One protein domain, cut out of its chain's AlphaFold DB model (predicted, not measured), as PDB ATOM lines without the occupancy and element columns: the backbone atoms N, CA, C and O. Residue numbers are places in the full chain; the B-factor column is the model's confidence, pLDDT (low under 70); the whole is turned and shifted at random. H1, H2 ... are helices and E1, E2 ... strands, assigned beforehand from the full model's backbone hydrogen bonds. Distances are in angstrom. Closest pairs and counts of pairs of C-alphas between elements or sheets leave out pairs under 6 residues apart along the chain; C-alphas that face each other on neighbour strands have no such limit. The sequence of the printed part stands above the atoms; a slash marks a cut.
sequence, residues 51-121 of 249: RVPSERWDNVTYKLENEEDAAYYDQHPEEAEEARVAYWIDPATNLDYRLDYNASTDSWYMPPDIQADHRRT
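This is residues 51 to 121 of the 249 residues of an uncharacterized protein of Desulfovibrio sp (UniProt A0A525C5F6). A small, strongly turned wall of four antiparallel strands, E1 E2 E3 E4, has two short helices, H1 and H2, over one face, while its edge strand E4 runs on past the sheet into a second small hairpin, E5 and E6, alongside H2. The last helix, H3, lies by E4, at the far end of the longest axis from H1. The 71 printed residues hold three named helices and six named strands in the order E1 E2 H1 H2 E3 E4 E5 E6 H3, a mixed class of helices and strands. The whole is compact, with a radius of gyration of the C-alphas of 11.7 A and spans of 34 by 27 by 19 A.

E1 is residues 51 to 53, beginning at C-alpha 51 (43.987, -40.311, 20.117). E2 is residues 61 to 64, 9.4 A long. H1, residues 70 to 75, measures 8.9 A and H2, residues 77 to 82, 8.8 A. E3 is residues 86 to 89, 9.9 A long, with C-alpha 86 at (35.911, -44.350, 16.582). E4 is residues 96 to 98, E5 residues 100 to 102 and E6 residues 107 to 109. H3, residues 112 to 121, is 14.3 A long and ends at C-alpha 121 (40.853, -59.912, 27.610).

From edge to edge of the four-stranded sheet the strands' lines turn by 110 degrees. In the hairpin E1 and E2, N 52 and O 62 are 2.8 A apart, within hydrogen-bond range. E2 and E3 are antiparallel at 126 degrees, with N 61 and O 87 at 2.8 A. Pairing is staggered: E3 pairs with E2 over residues 86 to 87 and with E4 over 87 to 89, where N 88 and O 97 of the hairpin E3 and E4 are 2.8 A apart. E4 runs on into E5 at 46 degrees. In the hairpin E5 and E6, N 100 and O 109 are 2.9 A apart. H1 is on the sheet at a height of 9.9 A, only just over E2, with 3 of its C-alphas falling on that strand. H2 is on the same face, at a height of 9.5 A. H1 and H2 are close but not clearly touching, Tyr 73 and Ala 80 being their closest C-alphas at 5.5 A. The closest C-alphas of H2 and E5 are those of Glu 81 and Asp 100, 5.6 A. H3 only grazes the sheet with residues 114 to 118; its closest C-alpha to E4 is Ile 114, 6.7 A from that of Tyr 97. Every O i to N i+4 pair is within hydrogen-bond range in H2 and H3, and 1 of 2 in H1.

The C-alphas farthest apart are those of Glu 68 and Arg 120, 34.5 A. The printed part has no cut and no long link. Mean pLDDT of the printed part is 85.9; residue 93 and residues 116 to 121 are under 70.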
ATOM      1  N   ARG A  51      45.205 -40.032  19.343       89.50
ATOM      2  CA  ARG A  51      43.987 -40.311  20.117       89.50
ATOM      3  C   ARG A  51      43.356 -38.988  20.549       89.50
ATOM      4  O   ARG A  51      43.937 -38.282  21.368       89.50
ATOM      5  N   VAL A  52      42.174 -38.686  20.029       89.69
ATOM      6  CA  VAL A  52      41.445 -37.440  20.284       89.69
ATOM      7  C   VAL A  52      40.112 -37.777  20.954       89.69
ATOM      8  O   VAL A  52      39.264 -38.401  20.315       89.69
ATOM      9  N   PRO A  53      39.910 -37.446  22.242       91.56
ATOM     10  CA  PRO A  53      38.626 -37.655  22.905       91.56
ATOM     11  C   PRO A  53      37.515 -36.859  22.217       91.56
ATOM     12  O   PRO A  53      37.730 -35.710  21.836       91.56
ATOM     13  N   SER A  54      36.335 -37.459  22.085       91.06
ATOM     14  CA  SER A  54      35.140 -36.756  21.615       91.06
ATOM     15  C   SER A  54      34.719 -35.676  22.617       91.06
ATOM     16  O   SER A  54      34.766 -35.894  23.830       91.06
ATOM     17  N   GLU A  55      34.264 -34.520  22.122       91.25
ATOM     18  CA  GLU A  55      33.657 -33.485  22.968       91.25
ATOM     19  C   GLU A  55      32.174 -33.771  23.249       91.25
ATOM     20  O   GLU A  55      31.609 -33.259  24.220       91.25
ATOM     21  N   ARG A  56      31.529 -34.584  22.401       91.06
ATOM     22  CA  ARG A  56      30.102 -34.920  22.493       91.06
ATOM     23  C   ARG A  56      29.831 -36.206  23.277       91.06
ATOM     24  O   ARG A  56      28.781 -36.302  23.915       91.06
ATOM     25  N   TRP A  57      30.727 -37.191  23.217       89.38
ATOM     26  CA  TRP A  57      30.501 -38.535  23.748       89.38
ATOM     27  C   TRP A  57      31.606 -38.975  24.716       89.38
ATOM     28  O   TRP A  57      32.725 -39.270  24.310       89.38
ATOM     29  N   ASP A  58      31.251 -39.141  25.994       83.50
ATOM     30  CA  ASP A  58      32.186 -39.410  27.103       83.50
ATOM     31  C   ASP A  58      33.093 -40.650  26.931       83.50
ATOM     32  O   ASP A  58      34.162 -40.721  27.532       83.50
ATOM     33  N   ASN A  59      32.682 -41.638  26.127       87.12
ATOM     34  CA  ASN A  59      33.381 -42.923  25.959       87.12
ATOM     35  C   ASN A  59      33.953 -43.137  24.551       87.12
ATOM     36  O   ASN A  59      34.336 -44.259  24.214       87.12
ATOM     37  N   VAL A  60      33.984 -42.093  23.722       94.62
ATOM     38  CA  VAL A  60      34.467 -42.180  22.343       94.62
ATOM     39  C   VAL A  60      35.791 -41.445  22.228       94.62
ATOM     40  O   VAL A  60      35.949 -40.306  22.660       94.62
ATOM     41  N   THR A  61      36.763 -42.115  21.633       94.06
ATOM     42  CA  THR A  61      38.045 -41.550  21.235       94.06
ATOM     43  C   THR A  61      38.234 -41.807  19.753       94.06
ATOM     44  O   THR A  61      38.124 -42.944  19.293       94.06
ATOM     45  N   TYR A  62      38.548 -40.755  19.010       92.56
ATOM     46  CA  TYR A  62      38.897 -40.860  17.608       92.56
ATOM     47  C   TYR A  62      40.387 -41.109  17.432       92.56
ATOM     48  O   TYR A  62      41.215 -40.556  18.155       92.56
ATOM     49  N   LYS A  63      40.734 -41.939  16.454       89.62
ATOM     50  CA  LYS A  63      42.106 -42.128  15.982       89.62
ATOM     51  C   LYS A  63      42.260 -41.443  14.631       89.62
ATOM     52  O   LYS A  63      41.815 -41.992  13.628       89.62
ATOM     53  N   LEU A  64      42.852 -40.250  14.631       87.50
ATOM     54  CA  LEU A  64      42.843 -39.319  13.494       87.50
ATOM     55  C   LEU A  64      44.231 -38.790  13.158       87.50
ATOM     56  O   LEU A  64      45.162 -38.874  13.965       87.50
ATOM     57  N   GLU A  65      44.388 -38.243  11.946       83.81
ATOM     58  CA  GLU A  65      45.661 -37.658  11.485       83.81
ATOM     59  C   GLU A  65      45.967 -36.332  12.143       83.81
ATOM     60  O   GLU A  65      47.128 -35.989  12.369       83.81
ATOM     61  N   ASN A  66      44.912 -35.623  12.498       81.94
ATOM     62  CA  ASN A  66      44.957 -34.335  13.139       81.94
ATOM     63  C   ASN A  66      43.801 -34.239  14.145       81.94
ATOM     64  O   ASN A  66      42.854 -35.024  14.121       81.94
ATOM     65  N   GLU A  67      43.898 -33.271  15.051       81.44
ATOM     66  CA  GLU A  67      42.868 -33.029  16.067       81.44
ATOM     67  C   GLU A  67      41.659 -32.253  15.513       81.44
ATOM     68  O   GLU A  67      40.591 -32.277  16.120       81.44
ATOM     69  N   GLU A  68      41.799 -31.586  14.361       83.62
ATOM     70  CA  GLU A  68      40.748 -30.747  13.765       83.62
ATOM     71  C   GLU A  68      39.567 -31.585  13.244       83.62
ATOM     72  O   GLU A  68      38.412 -31.168  13.358       83.62
ATOM     73  N   ASP A  69      39.838 -32.797  12.756       88.19
ATOM     74  CA  ASP A  69      38.834 -33.709  12.202       88.19
ATOM     75  C   ASP A  69      37.871 -34.272  13.269       88.19
ATOM     76  O   ASP A  69      36.757 -34.691  12.950       88.19
ATOM     77  N   ALA A  70      38.236 -34.250  14.556       89.62
ATOM     78  CA  ALA A  70      37.392 -34.802  15.621       89.62
ATOM     79  C   ALA A  70      36.047 -34.069  15.739       89.62
ATOM     80  O   ALA A  70      35.002 -34.703  15.881       89.62
ATOM     81  N   ALA A  71      36.048 -32.739  15.590       90.94
ATOM     82  CA  ALA A  71      34.830 -31.931  15.651       90.94
ATOM     83  C   ALA A  71      33.863 -32.225  14.490       90.94
ATOM     84  O   ALA A  71      32.646 -32.072  14.635       90.94
ATOM     85  N   TYR A  72      34.398 -32.637  13.336       92.00
ATOM     86  CA  TYR A  72      33.598 -33.068  12.194       92.00
ATOM     87  C   TYR A  72      32.882 -34.384  12.499       92.00
ATOM     88  O   TYR A  72      31.662 -34.474  12.339       92.00
ATOM     89  N   TYR A  73      33.623 -35.368  13.004       94.19
ATOM     90  CA  TYR A  73      33.099 -36.681  13.373       94.19
ATOM     91  C   TYR A  73      32.150 -36.645  14.579       94.19
ATOM     92  O   TYR A  73      31.223 -37.453  14.650       94.19
ATOM     93  N   ASP A  74      32.287 -35.646  15.455       93.19
ATOM     94  CA  ASP A  74      31.310 -35.332  16.508       93.19
ATOM     95  C   ASP A  74      29.920 -34.948  15.970       93.19
ATOM     96  O   ASP A  74      28.882 -35.152  16.617       93.19
ATOM     97  N   GLN A  75      29.882 -34.400  14.758       93.88
ATOM     98  CA  GLN A  75      28.655 -33.980  14.086       93.88
ATOM     99  C   GLN A  75      28.160 -35.009  13.063       93.88
ATOM    100  O   GLN A  75      26.956 -35.058  12.822       93.88
ATOM    101  N   HIS A  76      29.060 -35.844  12.533       94.44
ATOM    102  CA  HIS A  76      28.796 -36.855  11.499       94.44
ATOM    103  C   HIS A  76      29.287 -38.247  11.953       94.44
ATOM    104  O   HIS A  76      30.247 -38.792  11.400       94.44
ATOM    105  N   PRO A  77      28.681 -38.829  13.005       93.56
ATOM    106  CA  PRO A  77      29.139 -40.090  13.590       93.56
ATOM    107  C   PRO A  77      29.080 -41.285  12.627       93.56
ATOM    108  O   PRO A  77      29.923 -42.176  12.703       93.56
ATOM    109  N   GLU A  78      28.142 -41.299  11.682       94.94
ATOM    110  CA  GLU A  78      28.070 -42.307  10.621       94.94
ATOM    111  C   GLU A  78      29.323 -42.330   9.732       94.94
ATOM    112  O   GLU A  78      29.793 -43.399   9.342       94.94
ATOM    113  N   GLU A  79      29.924 -41.170   9.468       93.38
ATOM    114  CA  GLU A  79      31.153 -41.083   8.676       93.38
ATOM    115  C   GLU A  79      32.375 -41.530   9.484       93.38
ATOM    116  O   GLU A  79      33.323 -42.090   8.929       93.38
ATOM    117  N   ALA A  80      32.347 -41.348  10.808       91.62
ATOM    118  CA  ALA A  80      33.368 -41.897  11.698       91.62
ATOM    119  C   ALA A  80      33.324 -43.430  11.768       91.62
ATOM    120  O   ALA A  80      34.377 -44.071  11.857       91.62
ATOM    121  N   GLU A  81      32.127 -44.021  11.728       90.88
ATOM    122  CA  GLU A  81      31.960 -45.472  11.615       90.88
ATOM    123  C   GLU A  81      32.499 -45.978  10.270       90.88
ATOM    124  O   GLU A  81      33.304 -46.914  10.252       90.88
ATOM    125  N   GLU A  82      32.127 -45.337   9.155       91.06
ATOM    126  CA  GLU A  82      32.598 -45.713   7.814       91.06
ATOM    127  C   GLU A  82      34.129 -45.637   7.706       91.06
ATOM    128  O   GLU A  82      34.772 -46.565   7.205       91.06
ATOM    129  N   ALA A  83      34.727 -44.579   8.261       88.44
ATOM    130  CA  ALA A  83      36.174 -44.404   8.324       88.44
ATOM    131  C   ALA A  83      36.862 -45.321   9.358       88.44
ATOM    132  O   ALA A  83      38.089 -45.433   9.358       88.44
ATOM    133  N   ARG A  84      36.101 -46.009  10.224       90.06
ATOM    134  CA  ARG A  84      36.597 -46.880  11.309       90.06
ATOM    135  C   ARG A  84      37.561 -46.172  12.264       90.06
ATOM    136  O   ARG A  84      38.554 -46.755  12.716       90.06
ATOM    137  N   VAL A  85      37.255 -44.918  12.584       92.38
ATOM    138  CA  VAL A  85      38.111 -44.054  13.413       92.38
ATOM    139  C   VAL A  85      37.658 -43.952  14.869       92.38
ATOM    140  O   VAL A  85      38.424 -43.447  15.682       92.38
ATOM    141  N   ALA A  86      36.464 -44.436  15.227       94.38
ATOM    142  CA  ALA A  86      35.911 -44.350  16.582       94.38
ATOM    143  C   ALA A  86      36.229 -45.584  17.449       94.38
ATOM    144  O   ALA A  86      35.983 -46.727  17.051       94.38
ATOM    145  N   TYR A  87      36.739 -45.346  18.660       93.69
ATOM    146  CA  TYR A  87      37.155 -46.383  19.606       93.69
ATOM    147  C   TYR A  87      36.734 -46.051  21.037       93.69
ATOM    148  O   TYR A  87      36.697 -44.890  21.438       93.69
ATOM    149  N   TRP A  88      36.495 -47.087  21.834       92.88
ATOM    150  CA  TRP A  88      36.540 -47.017  23.286       92.88
ATOM    151  C   TRP A  88      37.907 -47.506  23.760       92.88
ATOM    152  O   TRP A  88      38.408 -48.522  23.278       92.88
ATOM    153  N   ILE A  89      38.509 -46.775  24.693       84.50
ATOM    154  CA  ILE A  89      39.796 -47.130  25.290       84.50
ATOM    155  C   ILE A  89      39.508 -47.730  26.659       84.50
ATOM    156  O   ILE A  89      38.986 -47.040  27.537       84.50
ATOM    157  N   ASP A  90      39.837 -49.005  26.840       79.25
ATOM    158  CA  ASP A  90      39.647 -49.663  28.125       79.25
ATOM    159  C   ASP A  90      40.606 -49.047  29.162       79.25
ATOM    160  O   ASP A  90      41.825 -49.090  28.975       79.25
ATOM    161  N   PRO A  91      40.100 -48.459  30.259       74.88
ATOM    162  CA  PRO A  91      40.944 -47.810  31.255       74.88
ATOM    163  C   PRO A  91      41.827 -48.783  32.052       74.88
ATOM    164  O   PRO A  91      42.799 -48.335  32.657       74.88
ATOM    165  N   ALA A  92      41.493 -50.078  32.093       70.38
ATOM    166  CA  ALA A  92      42.287 -51.090  32.786       70.38
ATOM    167  C   ALA A  92      43.478 -51.542  31.934       70.38
ATOM    168  O   ALA A  92      44.619 -51.516  32.395       70.38
ATOM    169  N   THR A  93      43.210 -51.886  30.673       67.38
ATOM    170  CA  THR A  93      44.186 -52.529  29.777       67.38
ATOM    171  C   THR A  93      44.865 -51.546  28.818       67.38
ATOM    172  O   THR A  93      45.887 -51.860  28.209       67.38
ATOM    173  N   ASN A  94      44.310 -50.335  28.672       70.75
ATOM    174  CA  ASN A  94      44.681 -49.335  27.666       70.75
ATOM    175  C   ASN A  94      44.590 -49.854  26.211       70.75
ATOM    176  O   ASN A  94      45.260 -49.327  25.314       70.75
ATOM    177  N   LEU A  95      43.768 -50.887  25.989       76.81
ATOM    178  CA  LEU A  95      43.451 -51.427  24.671       76.81
ATOM    179  C   LEU A  95      42.318 -50.653  24.008       76.81
ATOM    180  O   LEU A  95      41.447 -50.083  24.665       76.81
ATOM    181  N   ASP A  96      42.333 -50.681  22.678       83.56
ATOM    182  CA  ASP A  96      41.451 -49.876  21.849       83.56
ATOM    183  C   ASP A  96      40.424 -50.781  21.170       83.56
ATOM    184  O   ASP A  96      40.773 -51.612  20.330       83.56
ATOM    185  N   TYR A  97      39.151 -50.582  21.488       83.44
ATOM    186  CA  TYR A  97      38.040 -51.368  20.964       83.44
ATOM    187  C   TYR A  97      37.211 -50.522  20.004       83.44
ATOM    188  O   TYR A  97      36.691 -49.478  20.394       83.44
ATOM    189  N   ARG A  98      37.093 -50.949  18.741       92.00
ATOM    190  CA  ARG A  98      36.308 -50.216  17.733       92.00
ATOM    191  C   ARG A  98      34.845 -50.119  18.172       92.00
ATOM    192  O   ARG A  98      34.289 -51.075  18.716       92.00
ATOM    193  N   LEU A  99      34.235 -48.974  17.898       93.06
ATOM    194  CA  LEU A  99      32.814 -48.729  18.100       93.06
ATOM    195  C   LEU A  99      32.097 -48.642  16.753       93.06
ATOM    196  O   LEU A  99      32.647 -48.107  15.792       93.06
ATOM    197  N   ASP A 100      30.859 -49.123  16.722       95.25
ATOM    198  CA  ASP A 100      29.933 -48.909  15.613       95.25
ATOM    199  C   ASP A 100      28.845 -47.916  16.072       95.25
ATOM    200  O   ASP A 100      28.570 -47.774  17.276       95.25
ATOM    201  N   TYR A 101      28.236 -47.196  15.129       96.31
ATOM    202  CA  TYR A 101      27.256 -46.161  15.429       96.31
ATOM    203  C   TYR A 101      25.833 -46.642  15.124       96.31
ATOM    204  O   TYR A 101      25.526 -47.197  14.074       96.31
ATOM    205  N   ASN A 102      24.914 -46.444  16.070       95.19
ATOM    206  CA  ASN A 102      23.502 -46.749  15.864       95.19
ATOM    207  C   ASN A 102      22.710 -45.462  15.634       95.19
ATOM    208  O   ASN A 102      22.267 -44.815  16.584       95.19
ATOM    209  N   ALA A 103      22.454 -45.145  14.364       94.12
ATOM    210  CA  ALA A 103      21.671 -43.973  13.964       94.12
ATOM    211  C   ALA A 103      20.230 -43.964  14.520       94.12
ATOM    212  O   ALA A 103      19.627 -42.906  14.673       94.12
ATOM    213  N   SER A 104      19.667 -45.131  14.851       95.25
ATOM    214  CA  SER A 104      18.308 -45.252  15.402       95.25
ATOM    215  C   SER A 104      18.219 -44.766  16.849       95.25
ATOM    216  O   SER A 104      17.158 -44.325  17.289       95.25
ATOM    217  N   THR A 105      19.314 -44.897  17.599       94.81
ATOM    218  CA  THR A 105      19.397 -44.566  19.028       94.81
ATOM    219  C   THR A 105      20.364 -43.418  19.323       94.81
ATOM    220  O   THR A 105      20.527 -43.087  20.494       94.81
ATOM    221  N   ASP A 106      20.969 -42.811  18.291       94.19
ATOM    222  CA  ASP A 106      21.978 -41.739  18.386       94.19
ATOM    223  C   ASP A 106      23.093 -42.093  19.386       94.19
ATOM    224  O   ASP A 106      23.446 -41.324  20.281       94.19
ATOM    225  N   SER A 107      23.604 -43.325  19.288       94.25
ATOM    226  CA  SER A 107      24.529 -43.874  20.281       94.25
ATOM    227  C   SER A 107      25.617 -44.738  19.664       94.25
ATOM    228  O   SER A 107      25.340 -45.595  18.822       94.25
ATOM    229  N   TRP A 108      26.829 -44.592  20.186       96.06
ATOM    230  CA  TRP A 108      27.937 -45.509  19.945       96.06
ATOM    231  C   TRP A 108      27.797 -46.775  20.785       96.06
ATOM    232  O   TRP A 108      27.385 -46.720  21.946       96.06
ATOM    233  N   TYR A 109      28.158 -47.916  20.211       93.31
ATOM    234  CA  TYR A 109      28.177 -49.187  20.921       93.31
ATOM    235  C   TYR A 109      29.341 -50.052  20.450       93.31
ATOM    236  O   TYR A 109      29.811 -49.951  19.320       93.31
ATOM    237  N   MET A 110      29.811 -50.920  21.338       90.00
ATOM    238  CA  MET A 110      30.787 -51.935  20.973       90.00
ATOM    239  C   MET A 110      30.063 -53.079  20.244       90.00
ATOM    240  O   MET A 110      29.086 -53.602  20.787       90.00
ATOM    241  N   PRO A 111      30.508 -53.499  19.053       82.94
ATOM    242  CA  PRO A 111      29.921 -54.625  18.325       82.94
ATOM    243  C   PRO A 111      30.003 -55.950  19.103       82.94
ATOM    244  O   PRO A 111      30.931 -56.126  19.893       82.94
ATOM    245  N   PRO A 112      29.071 -56.908  18.917       76.56
ATOM    246  CA  PRO A 112      29.039 -58.152  19.699       76.56
ATOM    247  C   PRO A 112      30.317 -59.004  19.640       76.56
ATOM    248  O   PRO A 112      30.677 -59.632  20.635       76.56
ATOM    249  N   ASP A 113      31.003 -59.020  18.499       71.44
ATOM    250  CA  ASP A 113      32.289 -59.694  18.294       71.44
ATOM    251  C   ASP A 113      33.413 -59.028  19.098       71.44
ATOM    252  O   ASP A 113      34.188 -59.711  19.767       71.44
ATOM    253  N   ILE A 114      33.440 -57.695  19.118       74.25
ATOM    254  CA  ILE A 114      34.406 -56.912  19.896       74.25
ATOM    255  C   ILE A 114      34.093 -56.990  21.395       74.25
ATOM    256  O   ILE A 114      35.006 -57.094  22.206       74.25
ATOM    257  N   GLN A 115      32.817 -57.047  21.786       73.25
ATOM    258  CA  GLN A 115      32.429 -57.299  23.178       73.25
ATOM    259  C   GLN A 115      32.880 -58.677  23.661       73.25
ATOM    260  O   GLN A 115      33.263 -58.827  24.820       73.25
ATOM    261  N   ALA A 116      32.802 -59.697  22.803       61.91
ATOM    262  CA  ALA A 116      33.328 -61.014  23.136       61.91
ATOM    263  C   ALA A 116      34.847 -60.951  23.330       61.91
ATOM    264  O   ALA A 116      35.347 -61.491  24.312       61.91
ATOM    265  N   ASP A 117      35.562 -60.237  22.457       65.56
ATOM    266  CA  ASP A 117      37.001 -60.018  22.601       65.56
ATOM    267  C   ASP A 117      37.366 -59.282  23.896       65.56
ATOM    268  O   ASP A 117      38.170 -59.782  24.677       65.56
ATOM    269  N   HIS A 118      36.693 -58.167  24.191       68.50
ATOM    270  CA  HIS A 118      36.876 -57.415  25.432       68.50
ATOM    271  C   HIS A 118      36.659 -58.284  26.672       68.50
ATOM    272  O   HIS A 118      37.498 -58.291  27.571       68.50
ATOM    273  N   ARG A 119      35.586 -59.090  26.702       64.56
ATOM    274  CA  ARG A 119      35.344 -60.039  27.802       64.56
ATOM    275  C   ARG A 119      36.475 -61.058  27.938       64.56
ATOM    276  O   ARG A 119      36.901 -61.314  29.061       64.56
ATOM    277  N   ARG A 120      36.994 -61.606  26.830       56.28
ATOM    278  CA  ARG A 120      38.145 -62.528  26.861       56.28
ATOM    279  C   ARG A 120      39.371 -61.868  27.488       56.28
ATOM    280  O   ARG A 120      40.007 -62.470  28.350       56.28
ATOM    281  N   THR A 121      39.687 -60.637  27.091       53.09
ATOM    282  CA  THR A 121      40.853 -59.912  27.610       53.09
ATOM    283  C   THR A 121      40.689 -59.505  29.073       53.09
ATOM    284  O   THR A 121      41.615 -59.680  29.861       53.09
TER     285      THR A 121